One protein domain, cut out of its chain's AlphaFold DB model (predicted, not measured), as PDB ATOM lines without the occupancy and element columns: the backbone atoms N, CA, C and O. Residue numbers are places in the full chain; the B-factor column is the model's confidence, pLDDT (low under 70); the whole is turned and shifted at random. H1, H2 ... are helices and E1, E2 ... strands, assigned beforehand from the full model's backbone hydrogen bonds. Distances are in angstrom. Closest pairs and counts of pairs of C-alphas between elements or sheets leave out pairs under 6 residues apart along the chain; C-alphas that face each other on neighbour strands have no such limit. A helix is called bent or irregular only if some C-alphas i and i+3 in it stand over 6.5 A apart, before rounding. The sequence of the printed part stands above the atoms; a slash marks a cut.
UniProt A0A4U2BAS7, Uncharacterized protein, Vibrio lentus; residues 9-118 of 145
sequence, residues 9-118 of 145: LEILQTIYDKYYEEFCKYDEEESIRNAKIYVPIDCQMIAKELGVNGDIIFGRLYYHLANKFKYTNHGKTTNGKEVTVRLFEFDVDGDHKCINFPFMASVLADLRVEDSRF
ATOM      1  N   LEU A   9     232.851 247.950 133.328       97.00
ATOM      2  CA  LEU A   9     232.773 249.332 133.802       97.00
ATOM      3  C   LEU A   9     233.196 250.323 132.711       97.00
ATOM      4  O   LEU A   9     232.431 251.226 132.405       97.00
ATOM      5  N   GLU A  10     234.364 250.140 132.088       97.44
ATOM      6  CA  GLU A  10     234.844 251.028 131.014       97.44
ATOM      7  C   GLU A  10     233.900 251.029 129.796       97.44
ATOM      8  O   GLU A  10     233.617 252.093 129.242       97.44
ATOM      9  N   ILE A  11     233.373 249.862 129.396       97.75
ATOM     10  CA  ILE A  11     232.436 249.749 128.263       97.75
ATOM     11  C   ILE A  11     231.135 250.499 128.558       97.75
ATOM     12  O   ILE A  11     230.733 251.358 127.773       97.75
ATOM     13  N   LEU A  12     230.478 250.190 129.679       98.06
ATOM     14  CA  LEU A  12     229.193 250.799 130.023       98.06
ATOM     15  C   LEU A  12     229.342 252.291 130.335       98.06
ATOM     16  O   LEU A  12     228.479 253.075 129.951       98.06
ATOM     17  N   GLN A  13     230.459 252.695 130.946       98.38
ATOM     18  CA  GLN A  13     230.808 254.099 131.154       98.38
ATOM     19  C   GLN A  13     230.896 254.854 129.825       98.38
ATOM     20  O   GLN A  13     230.266 255.895 129.670       98.38
ATOM     21  N   THR A  14     231.621 254.297 128.852       98.12
ATOM     22  CA  THR A  14     231.778 254.907 127.524       98.12
ATOM     23  C   THR A  14     230.436 255.037 126.811       98.12
ATOM     24  O   THR A  14     230.155 256.072 126.214       98.12
ATOM     25  N   ILE A  15     229.585 254.010 126.887       97.88
ATOM     26  CA  ILE A  15     228.236 254.064 126.308       97.88
ATOM     27  C   ILE A  15     227.408 255.155 126.986       97.88
ATOM     28  O   ILE A  15     226.805 255.973 126.298       97.88
ATOM     29  N   TYR A  16     227.394 255.191 128.318       97.75
ATOM     30  CA  TYR A  16     226.654 256.200 129.064       97.75
ATOM     31  C   TYR A  16     227.084 257.611 128.655       97.75
ATOM     32  O   TYR A  16     226.245 258.405 128.247       97.75
ATOM     33  N   ASP A  17     228.385 257.899 128.660       97.56
ATOM     34  CA  ASP A  17     228.894 259.242 128.372       97.56
ATOM     35  C   ASP A  17     228.617 259.691 126.928       97.56
ATOM     36  O   ASP A  17     228.350 260.867 126.693       97.56
ATOM     37  N   LYS A  18     228.658 258.772 125.951       96.62
ATOM     38  CA  LYS A  18     228.422 259.100 124.532       96.62
ATOM     39  C   LYS A  18     226.940 259.260 124.190       96.62
ATOM     40  O   LYS A  18     226.620 260.066 123.323       96.62
ATOM     41  N   TYR A  19     226.064 258.497 124.840       94.44
ATOM     42  CA  TYR A  19     224.655 258.380 124.448       94.44
ATOM     43  C   TYR A  19     223.675 259.015 125.443       94.44
ATOM     44  O   TYR A  19     222.481 259.061 125.157       94.44
ATOM     45  N   TYR A  20     224.140 259.545 126.580       93.62
ATOM     46  CA  TYR A  20     223.265 260.183 127.573       93.62
ATOM     47  C   TYR A  20     222.463 261.351 126.993       93.62
ATOM     48  O   TYR A  20     221.248 261.407 127.167       93.62
ATOM     49  N   GLU A  21     223.113 262.258 126.261       89.88
ATOM     50  CA  GLU A  21     222.414 263.397 125.654       89.88
ATOM     51  C   GLU A  21     221.390 262.960 124.601       89.88
ATOM     52  O   GLU A  21     220.318 263.550 124.499       89.88
ATOM     53  N   GLU A  22     221.718 261.937 123.810       86.00
ATOM     54  CA  GLU A  22     220.812 261.375 122.808       86.00
ATOM     55  C   GLU A  22     219.590 260.738 123.474       86.00
ATOM     56  O   GLU A  22     218.458 261.039 123.101       86.00
ATOM     57  N   PHE A  23     219.812 259.951 124.529       88.00
ATOM     58  CA  PHE A  23     218.748 259.384 125.349       88.00
ATOM     59  C   PHE A  23     217.822 260.469 125.923       88.00
ATOM     60  O   PHE A  23     216.606 260.350 125.809       88.00
ATOM     61  N   CYS A  24     218.370 261.562 126.465       85.88
ATOM     62  CA  CYS A  24     217.560 262.657 127.005       85.88
ATOM     63  C   CYS A  24     216.711 263.374 125.942       85.88
ATOM     64  O   CYS A  24     215.602 263.804 126.247       85.88
ATOM     65  N   LYS A  25     217.186 263.488 124.695       81.88
ATOM     66  CA  LYS A  25     216.412 264.108 123.599       81.88
ATOM     67  C   LYS A  25     215.182 263.286 123.213       81.88
ATOM     68  O   LYS A  25     214.205 263.836 122.711       81.88
ATOM     69  N   TYR A  26     215.206 261.976 123.443       70.50
ATOM     70  CA  TYR A  26     214.093 261.096 123.108       70.50
ATOM     71  C   TYR A  26     212.862 261.276 124.017       70.50
ATOM     72  O   TYR A  26     211.761 260.939 123.566       70.50
ATOM     73  N   ASP A  27     213.026 261.847 125.219       61.88
ATOM     74  CA  ASP A  27     211.958 262.108 126.202       61.88
ATOM     75  C   ASP A  27     211.036 263.292 125.831       61.88
ATOM     76  O   ASP A  27     209.951 263.424 126.398       61.88
ATOM     77  N   GLU A  28     211.411 264.133 124.861       58.47
ATOM     78  CA  GLU A  28     210.642 265.335 124.482       58.47
ATOM     79  C   GLU A  28     209.405 265.038 123.599       58.47
ATOM     80  O   GLU A  28     208.580 265.919 123.359       58.47
ATOM     81  N   GLU A  29     209.212 263.786 123.158       52.16
ATOM     82  CA  GLU A  29     208.047 263.345 122.374       52.16
ATOM     83  C   GLU A  29     207.175 262.350 123.166       52.16
ATOM     84  O   GLU A  29     207.439 261.146 123.222       52.16
ATOM     85  N   GLU A  30     206.092 262.860 123.759       47.97
ATOM     86  CA  GLU A  30     205.216 262.197 124.747       47.97
ATOM     87  C   GLU A  30     204.530 260.882 124.296       47.97
ATOM     88  O   GLU A  30     204.012 260.134 125.130       47.97
ATOM     89  N   SER A  31     204.507 260.552 122.999       50.28
ATOM     90  CA  SER A  31     203.680 259.460 122.454       50.28
ATOM     91  C   SER A  31     204.306 258.052 122.505       50.28
ATOM     92  O   SER A  31     203.630 257.083 122.159       50.28
ATOM     93  N   ILE A  32     205.560 257.891 122.959       47.31
ATOM     94  CA  ILE A  32     206.354 256.651 122.755       47.31
ATOM     95  C   ILE A  32     206.981 256.115 124.065       47.31
ATOM     96  O   ILE A  32     208.095 255.598 124.095       47.31
ATOM     97  N   ARG A  33     206.275 256.193 125.200       49.47
ATOM     98  CA  ARG A  33     206.835 255.794 126.516       49.47
ATOM     99  C   ARG A  33     207.194 254.307 126.698       49.47
ATOM    100  O   ARG A  33     207.818 253.978 127.700       49.47
ATOM    101  N   ASN A  34     206.807 253.398 125.795       46.38
ATOM    102  CA  ASN A  34     207.003 251.949 125.993       46.38
ATOM    103  C   ASN A  34     208.166 251.316 125.203       46.38
ATOM    104  O   ASN A  34     208.619 250.251 125.613       46.38
ATOM    105  N   ALA A  35     208.652 251.936 124.119       53.06
ATOM    106  CA  ALA A  35     209.681 251.353 123.237       53.06
ATOM    107  C   ALA A  35     211.023 252.123 123.240       53.06
ATOM    108  O   ALA A  35     212.069 251.525 123.011       53.06
ATOM    109  N   LYS A  36     211.030 253.415 123.609       65.75
ATOM    110  CA  LYS A  36     212.210 254.311 123.543       65.75
ATOM    111  C   LYS A  36     213.291 254.105 124.622       65.75
ATOM    112  O   LYS A  36     214.275 254.831 124.641       65.75
ATOM    113  N   ILE A  37     213.147 253.134 125.530       84.69
ATOM    114  CA  ILE A  37     214.198 252.845 126.534       84.69
ATOM    115  C   ILE A  37     215.420 252.144 125.925       84.69
ATOM    116  O   ILE A  37     216.461 252.044 126.576       84.69
ATOM    117  N   TYR A  38     215.276 251.627 124.705       88.69
ATOM    118  CA  TYR A  38     216.336 251.005 123.933       88.69
ATOM    119  C   TYR A  38     216.994 252.048 123.032       88.69
ATOM    120  O   TYR A  38     216.332 252.644 122.191       88.69
ATOM    121  N   VAL A  39     218.295 252.256 123.219       91.00
ATOM    122  CA  VAL A  39     219.095 253.211 122.442       91.00
ATOM    123  C   VAL A  39     220.018 252.430 121.505       91.00
ATOM    124  O   VAL A  39     220.779 251.590 122.002       91.00
ATOM    125  N   PRO A  40     219.970 252.653 120.180       93.00
ATOM    126  CA  PRO A  40     220.903 252.032 119.246       93.00
ATOM    127  C   PRO A  40     222.321 252.560 119.479       93.00
ATOM    128  O   PRO A  40     222.536 253.763 119.613       93.00
ATOM    129  N   ILE A  41     223.307 251.662 119.531       95.06
ATOM    130  CA  ILE A  41     224.701 252.031 119.807       95.06
ATOM    131  C   ILE A  41     225.669 251.554 118.724       95.06
ATOM    132  O   ILE A  41     225.571 250.455 118.170       95.06
ATOM    133  N   ASP A  42     226.691 252.370 118.475       96.31
ATOM    134  CA  ASP A  42     227.766 252.081 117.535       96.31
ATOM    135  C   ASP A  42     228.940 251.408 118.259       96.31
ATOM    136  O   ASP A  42     229.820 252.044 118.847       96.31
ATOM    137  N   CYS A  43     228.974 250.076 118.173       95.75
ATOM    138  CA  CYS A  43     230.052 249.263 118.738       95.75
ATOM    139  C   CYS A  43     231.437 249.603 118.157       95.75
ATOM    140  O   CYS A  43     232.430 249.420 118.859       95.75
ATOM    141  N   GLN A  44     231.533 250.086 116.911       96.12
ATOM    142  CA  GLN A  44     232.814 250.477 116.311       96.12
ATOM    143  C   GLN A  44     233.299 251.810 116.880       96.12
ATOM    144  O   GLN A  44     234.484 251.948 117.191       96.12
ATOM    145  N   MET A  45     232.392 252.769 117.081       96.88
ATOM    146  CA  MET A  45     232.715 254.037 117.741       96.88
ATOM    147  C   MET A  45     233.206 253.809 119.177       96.88
ATOM    148  O   MET A  45     234.265 254.314 119.554       96.88
ATOM    149  N   ILE A  46     232.492 252.986 119.951       96.94
ATOM    150  CA  ILE A  46     232.879 252.632 121.326       96.94
ATOM    151  C   ILE A  46     234.242 251.928 121.340       96.94
ATOM    152  O   ILE A  46     235.110 252.243 122.153       96.94
ATOM    153  N   ALA A  47     234.464 250.990 120.418       95.38
ATOM    154  CA  ALA A  47     235.723 250.260 120.335       95.38
ATOM    155  C   ALA A  47     236.909 251.160 119.982       95.38
ATOM    156  O   ALA A  47     237.995 250.977 120.532       95.38
ATOM    157  N   LYS A  48     236.694 252.164 119.124       95.62
ATOM    158  CA  LYS A  48     237.702 253.177 118.799       95.62
ATOM    159  C   LYS A  48     238.104 253.991 120.029       95.62
ATOM    160  O   LYS A  48     239.296 254.218 120.218       95.62
ATOM    161  N   GLU A  49     237.144 254.388 120.866       95.81
ATOM    162  CA  GLU A  49     237.415 255.108 122.121       95.81
ATOM    163  C   GLU A  49     238.241 254.249 123.095       95.81
ATOM    164  O   GLU A  49     239.165 254.736 123.741       95.81
ATOM    165  N   LEU A  50     237.954 252.946 123.148       95.25
ATOM    166  CA  LEU A  50     238.609 251.997 124.054       95.25
ATOM    167  C   LEU A  50     239.877 251.344 123.475       95.25
ATOM    168  O   LEU A  50     240.516 250.539 124.153       95.25
ATOM    169  N   GLY A  51     240.251 251.665 122.234       94.44
ATOM    170  CA  GLY A  51     241.433 251.110 121.570       94.44
ATOM    171  C   GLY A  51     241.353 249.601 121.296       94.44
ATOM    172  O   GLY A  51     242.380 248.920 121.325       94.44
ATOM    173  N   VAL A  52     240.154 249.068 121.041       94.75
ATOM    174  CA  VAL A  52     239.916 247.640 120.753       94.75
ATOM    175  C   VAL A  52     239.142 247.425 119.449       94.75
ATOM    176  O   VAL A  52     238.767 248.368 118.763       94.75
ATOM    177  N   ASN A  53     238.925 246.163 119.072       94.12
ATOM    178  CA  ASN A  53     238.112 245.794 117.912       94.12
ATOM    179  C   ASN A  53     236.604 245.869 118.248       94.12
ATOM    180  O   ASN A  53     236.192 245.422 119.321       94.12
ATOM    181  N   GLY A  54     235.778 246.391 117.332       93.38
ATOM    182  CA  GLY A  54     234.319 246.486 117.486       93.38
ATOM    183  C   GLY A  54     233.610 245.173 117.802       93.38
ATOM    184  O   GLY A  54     232.667 245.165 118.594       93.38
ATOM    185  N   ASP A  55     234.101 244.054 117.275       94.38
ATOM    186  CA  ASP A  55     233.540 242.726 117.534       94.38
ATOM    187  C   ASP A  55     233.765 242.284 118.985       94.38
ATOM    188  O   ASP A  55     232.964 241.528 119.532       94.38
ATOM    189  N   ILE A  56     234.810 242.795 119.650       94.69
ATOM    190  CA  ILE A  56     235.028 242.564 121.085       94.69
ATOM    191  C   ILE A  56     233.942 243.283 121.886       94.69
ATOM    192  O   ILE A  56     233.369 242.687 122.795       94.69
ATOM    193  N   ILE A  57     233.619 244.532 121.537       96.69
ATOM    194  CA  ILE A  57     232.556 245.294 122.207       96.69
ATOM    195  C   ILE A  57     231.201 244.630 121.980       96.69
ATOM    196  O   ILE A  57     230.503 244.321 122.947       96.69
ATOM    197  N   PHE A  58     230.865 244.327 120.724       96.00
ATOM    198  CA  PHE A  58     229.628 243.626 120.393       96.00
ATOM    199  C   PHE A  58     229.542 242.273 121.106       96.00
ATOM    200  O   PHE A  58     228.537 241.979 121.748       96.00
ATOM    201  N   GLY A  59     230.606 241.470 121.062       94.81
ATOM    202  CA  GLY A  59     230.635 240.162 121.708       94.81
ATOM    203  C   GLY A  59     230.471 240.247 123.228       94.81
ATOM    204  O   GLY A  59     229.735 239.450 123.812       94.81
ATOM    205  N   ARG A  60     231.089 241.242 123.880       95.50
ATOM    206  CA  ARG A  60     230.920 241.490 125.321       95.50
ATOM    207  C   ARG A  60     229.491 241.897 125.662       95.50
ATOM    208  O   ARG A  60     228.938 241.373 126.627       95.50
ATOM    209  N   LEU A  61     228.886 242.780 124.876       96.56
ATOM    210  CA  LEU A  61     227.513 243.230 125.100       96.56
ATOM    211  C   LEU A  61     226.503 242.108 124.848       96.56
ATOM    212  O   LEU A  61     225.684 241.812 125.715       96.56
ATOM    213  N   TYR A  62     226.598 241.443 123.699       95.62
ATOM    214  CA  TYR A  62     225.602 240.482 123.239       95.62
ATOM    215  C   TYR A  62     225.731 239.102 123.895       95.62
ATOM    216  O   TYR A  62     224.738 238.544 124.356       95.62
ATOM    217  N   TYR A  63     226.939 238.535 123.978       94.56
ATOM    218  CA  TYR A  63     227.103 237.169 124.497       94.56
ATOM    219  C   TYR A  63     227.258 237.117 126.016       94.56
ATOM    220  O   TYR A  63     226.798 236.163 126.647       94.56
ATOM    221  N   HIS A  64     227.898 238.122 126.616       95.12
ATOM    222  CA  HIS A  64     228.173 238.128 128.051       95.12
ATOM    223  C   HIS A  64     227.165 238.984 128.820       95.12
ATOM    224  O   HIS A  64     226.374 238.450 129.599       95.12
ATOM    225  N   LEU A  65     227.145 240.298 128.590       95.38
ATOM    226  CA  LEU A  65     226.370 241.234 129.402       95.38
ATOM    227  C   LEU A  65     224.858 241.068 129.232       95.38
ATOM    228  O   LEU A  65     224.153 241.054 130.236       95.38
ATOM    229  N   ALA A  66     224.356 240.846 128.016       94.31
ATOM    230  CA  ALA A  66     222.931 240.593 127.787       94.31
ATOM    231  C   ALA A  66     222.436 239.309 128.469       94.31
ATOM    232  O   ALA A  66     221.263 239.202 128.821       94.31
ATOM    233  N   ASN A  67     223.312 238.314 128.646       93.19
ATOM    234  CA  ASN A  67     222.963 237.075 129.334       93.19
ATOM    235  C   ASN A  67     223.126 237.187 130.856       93.19
ATOM    236  O   ASN A  67     222.318 236.626 131.595       93.19
ATOM    237  N   LYS A  68     224.161 237.905 131.311       94.81
ATOM    238  CA  LYS A  68     224.447 238.179 132.725       94.81
ATOM    239  C   LYS A  68     223.389 239.092 133.346       94.81
ATOM    240  O   LYS A  68     222.925 238.827 134.447       94.81
ATOM    241  N   PHE A  69     222.997 240.140 132.627       93.06
ATOM    242  CA  PHE A  69     222.037 241.148 133.060       93.06
ATOM    243  C   PHE A  69     220.739 241.001 132.273       93.06
ATOM    244  O   PHE A  69     220.469 241.711 131.300       93.06
ATOM    245  N   LYS A  70     219.930 240.040 132.714       91.81
ATOM    246  CA  LYS A  70     218.565 239.826 132.241       91.81
ATOM    247  C   LYS A  70     217.658 239.521 133.418       91.81
ATOM    248  O   LYS A  70     218.089 238.893 134.385       91.81
ATOM    249  N   TYR A  71     216.401 239.914 133.313       86.69
ATOM    250  CA  TYR A  71     215.380 239.512 134.268       86.69
ATOM    251  C   TYR A  71     214.083 239.189 133.543       86.69
ATOM    252  O   TYR A  71     213.783 239.732 132.479       86.69
ATOM    253  N   THR A  72     213.316 238.286 134.137       85.12
ATOM    254  CA  THR A  72     212.020 237.882 133.609       85.12
ATOM    255  C   THR A  72     210.927 238.599 134.379       85.12
ATOM    256  O   THR A  72     210.891 238.572 135.608       85.12
ATOM    257  N   ASN A  73     210.039 239.279 133.661       78.00
ATOM    258  CA  ASN A  73     208.910 239.956 134.270       78.00
ATOM    259  C   ASN A  73     207.735 238.979 134.391       78.00
ATOM    260  O   ASN A  73     206.935 238.838 133.468       78.00
ATOM    261  N   HIS A  74     207.629 238.321 135.547       69.75
ATOM    262  CA  HIS A  74     206.617 237.295 135.838       69.75
ATOM    263  C   HIS A  74     205.155 237.803 135.859       69.75
ATOM    264  O   HIS A  74     204.240 237.029 136.120       69.75
ATOM    265  N   GLY A  75     204.905 239.087 135.577       64.00
ATOM    266  CA  GLY A  75     203.558 239.660 135.454       64.00
ATOM    267  C   GLY A  75     203.198 240.164 134.054       64.00
ATOM    268  O   GLY A  75     202.053 240.555 133.828       64.00
ATOM    269  N   LYS A  76     204.148 240.180 133.110       65.25
ATOM    270  CA  LYS A  76     203.935 240.686 131.749       65.25
ATOM    271  C   LYS A  76     204.194 239.565 130.749       65.25
ATOM    272  O   LYS A  76     205.325 239.107 130.593       65.25
ATOM    273  N   THR A  77     203.138 239.160 130.053       69.56
ATOM    274  CA  THR A  77     203.168 238.065 129.079       69.56
ATOM    275  C   THR A  77     202.834 238.609 127.697       69.56
ATOM    276  O   THR A  77     201.809 239.265 127.515       69.56
ATOM    277  N   THR A  78     203.670 238.307 126.707       69.12
ATOM    278  CA  THR A  78     203.412 238.617 125.295       69.12
ATOM    279  C   THR A  78     203.361 237.304 124.527       69.12
ATOM    280  O   THR A  78     204.279 236.491 124.620       69.12
ATOM    281  N   ASN A  79     202.269 237.054 123.799       73.50
ATOM    282  CA  ASN A  79     202.049 235.807 123.049       73.50
ATOM    283  C   ASN A  79     202.237 234.529 123.896       73.50
ATOM    284  O   ASN A  79     202.804 233.541 123.434       73.50
ATOM    285  N   GLY A  80     201.800 234.559 125.159       72.62
ATOM    286  CA  GLY A  80     201.900 233.415 126.074       72.62
ATOM    287  C   GLY A  80     203.301 233.150 126.640       72.62
ATOM    288  O   GLY A  80     203.475 232.162 127.348       72.62
ATOM    289  N   LYS A  81     204.292 234.009 126.364       73.06
ATOM    290  CA  LYS A  81     205.646 233.925 126.929       73.06
ATOM    291  C   LYS A  81     205.917 235.082 127.882       73.06
ATOM    292  O   LYS A  81     205.508 236.214 127.621       73.06
ATOM    293  N   GLU A  82     206.619 234.792 128.971       79.25
ATOM    294  CA  GLU A  82     207.074 235.813 129.911       79.25
ATOM    295  C   GLU A  82     208.050 236.769 129.220       79.25
ATOM    296  O   GLU A  82     208.958 236.349 128.492       79.25
ATOM    297  N   VAL A  83     207.865 238.067 129.445       80.94
ATOM    298  CA  VAL A  83     208.736 239.089 128.866       80.94
ATOM    299  C   VAL A  83     210.072 239.076 129.609       80.94
ATOM    300  O   VAL A  83     210.148 239.413 130.791       80.94
ATOM    301  N   THR A  84     211.133 238.681 128.908       84.38
ATOM    302  CA  THR A  84     212.514 238.799 129.392       84.38
ATOM    303  C   THR A  84     213.075 240.140 128.949       84.38
ATOM    304  O   THR A  84     213.118 240.415 127.753       84.38
ATOM    305  N   VAL A  85     213.524 240.955 129.898       85.81
ATOM    306  CA  VAL A  85     214.229 242.209 129.618       85.81
ATOM    307  C   VAL A  85     215.723 241.945 129.717       85.81
ATOM    308  O   VAL A  85     216.199 241.422 130.729       85.81
ATOM    309  N   ARG A  86     216.463 242.298 128.667       92.12
ATOM    310  CA  ARG A  86     217.925 242.211 128.630       92.12
ATOM    311  C   ARG A  86     218.544 243.594 128.613       92.12
ATOM    312  O   ARG A  86     217.945 244.550 128.123       92.12
ATOM    313  N   LEU A  87     219.777 243.660 129.101       94.94
ATOM    314  CA  LEU A  87     220.604 244.855 129.004       94.94
ATOM    315  C   LEU A  87     220.835 245.281 127.549       94.94
ATOM    316  O   LEU A  87     220.789 246.466 127.257       94.94
ATOM    317  N   PHE A  88     221.080 244.328 126.650       95.69
ATOM    318  CA  PHE A  88     221.371 244.580 125.242       95.69
ATOM    319  C   PHE A  88     220.585 243.610 124.362       95.69
ATOM    320  O   PHE A  88     220.514 242.416 124.661       95.69
ATOM    321  N   GLU A  89     220.027 244.133 123.277       92.81
ATOM    322  CA  GLU A  89     219.261 243.403 122.275       92.81
ATOM    323  C   GLU A  89     219.847 243.663 120.887       92.81
ATOM    324  O   GLU A  89     220.303 244.760 120.566       92.81
ATOM    325  N   PHE A  90     219.867 242.628 120.052       90.81
ATOM    326  CA  PHE A  90     220.411 242.764 118.700       90.81
ATOM    327  C   PHE A  90     219.475 243.542 117.774       90.81
ATOM    328  O   PHE A  90     219.963 244.253 116.903       90.81
ATOM    329  N   ASP A  91     218.166 243.401 117.961       87.50
ATOM    330  CA  ASP A  91     217.141 244.004 117.118       87.50
ATOM    331  C   ASP A  91     215.937 244.389 117.981       87.50
ATOM    332  O   ASP A  91     215.425 243.549 118.732       87.50
ATOM    333  N   VAL A  92     215.531 245.656 117.910       84.62
ATOM    334  CA  VAL A  92     214.350 246.194 118.592       84.62
ATOM    335  C   VAL A  92     213.634 247.123 117.623       84.62
ATOM    336  O   VAL A  92     214.176 248.157 117.257       84.62
ATOM    337  N   ASP A  93     212.424 246.751 117.206       81.62
ATOM    338  CA  ASP A  93     211.552 247.558 116.340       81.62
ATOM    339  C   ASP A  93     212.235 248.102 115.060       81.62
ATOM    340  O   ASP A  93     211.863 249.152 114.540       81.62
ATOM    341  N   GLY A  94     213.206 247.356 114.515       81.06
ATOM    342  CA  GLY A  94     213.961 247.717 113.308       81.06
ATOM    343  C   GLY A  94     215.286 248.440 113.563       81.06
ATOM    344  O   GLY A  94     216.084 248.564 112.632       81.06
ATOM    345  N   ASP A  95     215.562 248.852 114.802       85.69
ATOM    346  CA  ASP A  95     216.870 249.353 115.210       85.69
ATOM    347  C   ASP A  95     217.783 248.194 115.626       85.69
ATOM    348  O   ASP A  95     217.397 247.283 116.364       85.69
ATOM    349  N   HIS A  96     219.029 248.235 115.154       89.31
ATOM    350  CA  HIS A  96     220.022 247.206 115.442       89.31
ATOM    351  C   HIS A  96     220.967 247.624 116.571       89.31
ATOM    352  O   HIS A  96     221.415 248.768 116.632       89.31
ATOM    353  N   LYS A  97     221.386 246.641 117.379       93.44
ATOM    354  CA  LYS A  97     222.358 246.780 118.480       93.44
ATOM    355  C   LYS A  97     221.907 247.823 119.500       93.44
ATOM    356  O   LYS A  97     222.567 248.841 119.703       93.44
ATOM    357  N   CYS A  98     220.801 247.532 120.164       93.38
ATOM    358  CA  CYS A  98     220.174 248.449 121.096       93.38
ATOM    359  C   CYS A  98     220.491 248.078 122.541       93.38
ATOM    360  O   CYS A  98     220.444 246.910 122.934       93.38
ATOM    361  N   ILE A  99     220.772 249.083 123.364       94.69
ATOM    362  CA  ILE A  99     220.992 248.916 124.797       94.69
ATOM    363  C   ILE A  99     219.813 249.490 125.577       94.69
ATOM    364  O   ILE A  99     219.359 250.595 125.296       94.69
ATOM    365  N   ASN A 100     219.310 248.752 126.566       94.06
ATOM    366  CA  ASN A 100     218.325 249.273 127.505       94.06
ATOM    367  C   ASN A 100     219.019 250.298 128.406       94.06
ATOM    368  O   ASN A 100     219.727 249.931 129.348       94.06
ATOM    369  N   PHE A 101     218.863 251.578 128.083       93.62
ATOM    370  CA  PHE A 101     219.686 252.644 128.638       93.62
ATOM    371  C   PHE A 101     219.440 252.875 130.140       93.62
ATOM    372  O   PHE A 101     220.418 252.904 130.892       93.62
ATOM    373  N   PRO A 102     218.185 252.924 130.639       93.12
ATOM    374  CA  PRO A 102     217.929 253.010 132.077       93.12
ATOM    375  C   PRO A 102     218.457 251.799 132.850       93.12
ATOM    376  O   PRO A 102     219.045 251.953 133.919       93.12
ATOM    377  N   PHE A 103     218.283 250.587 132.311       94.19
ATOM    378  CA  PHE A 103     218.796 249.386 132.967       94.19
ATOM    379  C   PHE A 103     220.332 249.386 132.999       94.19
ATOM    380  O   PHE A 103     220.933 249.060 134.023       94.19
ATOM    381  N   MET A 104     220.966 249.831 131.915       96.56
ATOM    382  CA  MET A 104     222.413 250.004 131.843       96.56
ATOM    383  C   MET A 104     222.937 251.038 132.828       96.56
ATOM    384  O   MET A 104     223.942 250.762 133.479       96.56
ATOM    385  N   ALA A 105     222.244 252.160 133.015       96.38
ATOM    386  CA  ALA A 105     222.621 253.156 134.012       96.38
ATOM    387  C   ALA A 105     222.613 252.575 135.439       96.38
ATOM    388  O   ALA A 105     223.541 252.834 136.207       96.38
ATOM    389  N   SER A 106     221.624 251.740 135.777       95.69
ATOM    390  CA  SER A 106     221.579 251.036 137.068       95.69
ATOM    391  C   SER A 106     222.753 250.067 137.233       95.69
ATOM    392  O   SER A 106     223.454 250.116 138.241       95.69
ATOM    393  N   VAL A 107     223.032 249.242 136.216       96.81
ATOM    394  CA  VAL A 107     224.181 248.317 136.237       96.81
ATOM    395  C   VAL A 107     225.506 249.079 136.345       96.81
ATOM    396  O   VAL A 107     226.396 248.678 137.093       96.81
ATOM    397  N   LEU A 108     225.649 250.196 135.628       97.62
ATOM    398  CA  LEU A 108     226.833 251.048 135.690       97.62
ATOM    399  C   LEU A 108     227.024 251.652 137.088       97.62
ATOM    400  O   LEU A 108     228.154 251.714 137.576       97.62
ATOM    401  N   ALA A 109     225.943 252.082 137.742       97.38
ATOM    402  CA  ALA A 109     226.000 252.591 139.108       97.38
ATOM    403  C   ALA A 109     226.508 251.519 140.086       97.38
ATOM    404  O   ALA A 109     227.419 251.805 140.867       97.38
ATOM    405  N   ASP A 110     226.004 250.287 139.985       96.38
ATOM    406  CA  ASP A 110     226.464 249.165 140.812       96.38
ATOM    407  C   ASP A 110     227.960 248.881 140.598       96.38
ATOM    408  O   ASP A 110     228.716 248.783 141.567       96.38
ATOM    409  N   LEU A 111     228.418 248.847 139.340       96.31
ATOM    410  CA  LEU A 111     229.836 248.646 139.011       96.31
ATOM    411  C   LEU A 111     230.733 249.766 139.562       96.31
ATOM    412  O   LEU A 111     231.828 249.492 140.055       96.31
ATOM    413  N   ARG A 112     230.286 251.027 139.513       96.19
ATOM    414  CA  ARG A 112     231.020 252.168 140.093       96.19
ATOM    415  C   ARG A 112     231.117 252.066 141.616       96.19
ATOM    416  O   ARG A 112     232.160 252.384 142.189       96.19
ATOM    417  N   VAL A 113     230.039 251.643 142.276       96.31
ATOM    418  CA  VAL A 113     230.026 251.431 143.730       96.31
ATOM    419  C   VAL A 113     230.971 250.292 144.110       96.31
ATOM    420  O   VAL A 113     231.738 250.437 145.065       96.31
ATOM    421  N   GLU A 114     230.961 249.192 143.356       94.19
ATOM    422  CA  GLU A 114     231.852 248.050 143.570       94.19
ATOM    423  C   GLU A 114     233.330 248.438 143.402       94.19
ATOM    424  O   GLU A 114     234.128 248.185 144.310       94.19
ATOM    425  N   ASP A 115     233.685 249.128 142.312       93.62
ATOM    426  CA  ASP A 115     235.052 249.617 142.068       93.62
ATOM    427  C   ASP A 115     235.521 250.567 143.180       93.62
ATOM    428  O   ASP A 115     236.601 250.399 143.756       93.62
ATOM    429  N   SER A 116     234.672 251.526 143.558       93.38
ATOM    430  CA  SER A 116     234.968 252.470 144.637       93.38
ATOM    431  C   SER A 116     235.201 251.755 145.970       93.38
ATOM    432  O   SER A 116     236.202 252.006 146.649       93.38
ATOM    433  N   ARG A 117     234.322 250.814 146.339       94.38
ATOM    434  CA  ARG A 117     234.449 250.043 147.580       94.38
ATOM    435  C   ARG A 117     235.730 249.216 147.593       94.38
ATOM    436  O   ARG A 117     236.435 249.226 148.601       94.38
ATOM    437  N   PHE A 118     236.049 248.544 146.487       92.75
ATOM    438  CA  PHE A 118     237.279 247.769 146.364       92.75
ATOM    439  C   PHE A 118     238.517 248.650 146.573       92.75
ATOM    440  O   PHE A 118     239.405 248.297 147.353       92.75
TER     441      PHE A 118
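AT A GLANCE: This is residues 9 to 118 of the 145 residues of an uncharacterized protein of Vibrio lentus (UniProt A0A4U2BAS7). A small, strongly twisted sheet of three strands, E1, E5 and E4, forms the middle, with helix H3 over it along E4, while H1 and H4, running opposite ways, graze it as a second group of helices. H2 joins H1 and H3 at one end, and the hairpin of E2 and E3 reaches away as an arm at the other; residues 28 to 34 stick out as a loop. The printed part has 110 residues, with four named helices and five named strands in the order H1 E1 H2 H3 E2 E3 E4 E5 H4; both sheets, E1 - E5 - E4 and E2 - E3, are antiparallel. The class is mixed, helices and strands; the whole is compact, with a radius of gyration of the C-alphas of 14.5 A and spans of 42 by 31 by 27 A.

IN THESE COORDINATES: H1, residues 9 to 26, begins at C-alpha 9 (232.773, 249.332, 133.802) and is 24.5 A long; it has a kink of 49 degrees near residue 19 and is irregular, with C-alphas 18 and 21 7.5 A apart. E1 is residues 38 to 40, H2 residues 43 to 50, and H3 residues 54 to 68, 20.0 A. E2, residues 70 to 78, 16.7 A, bends by 99 degrees at residue 75; E3 is residues 81 to 86, 14.9 A. E4 is residues 88 to 92, E5 residues 95 to 100, and H4 residues 101 to 118, 25.4 A, ending at C-alpha 118 (237.279, 247.769, 146.364).

HOW THE PARTS SIT: In the three-stranded sheet, N 39 of E1 and O 99 of E5 are within hydrogen-bond range at 2.9 A, and so are N 89 and O 98 in the hairpin of E4 and E5, at 2.8 A. H3 is on this sheet, over E4, at a height of 9.0 A, and runs along the strands, at 24 degrees to E4 on the local plane. H1 only grazes the sheet with residues 12 to 26, H4 with residues 101 to 104. H1 and H4 touch, closest at the C-alphas of Leu 9 and Leu 111, 6.0 A, at a shallow tilt of 34 degrees, only just short of steep. H3 touches H2 with its residues 54 to 58 alone, about perpendicular at 78 degrees; the C-alphas of Gln 44 and Gly 54 are the closest of the two helices, 4.4 A apart. In the hairpin of E2 and E3, N 73 and O 83 are within hydrogen-bond range at 2.9 A. Every O i to N i+4 pair is within range in H2 and H4, 12 of 14 in H1 and 8 of 11 in H3.

THE WHOLE: The C-alphas of Asn 79 and Phe 118 are the two farthest apart, 43.9 A. The printed part has no cut; the link from H1 to E1, 11 residues, is long, and the others are tight. Mean pLDDT of the printed part is 87.4, and residues 27 to 36 and 74 to 78 are under 70.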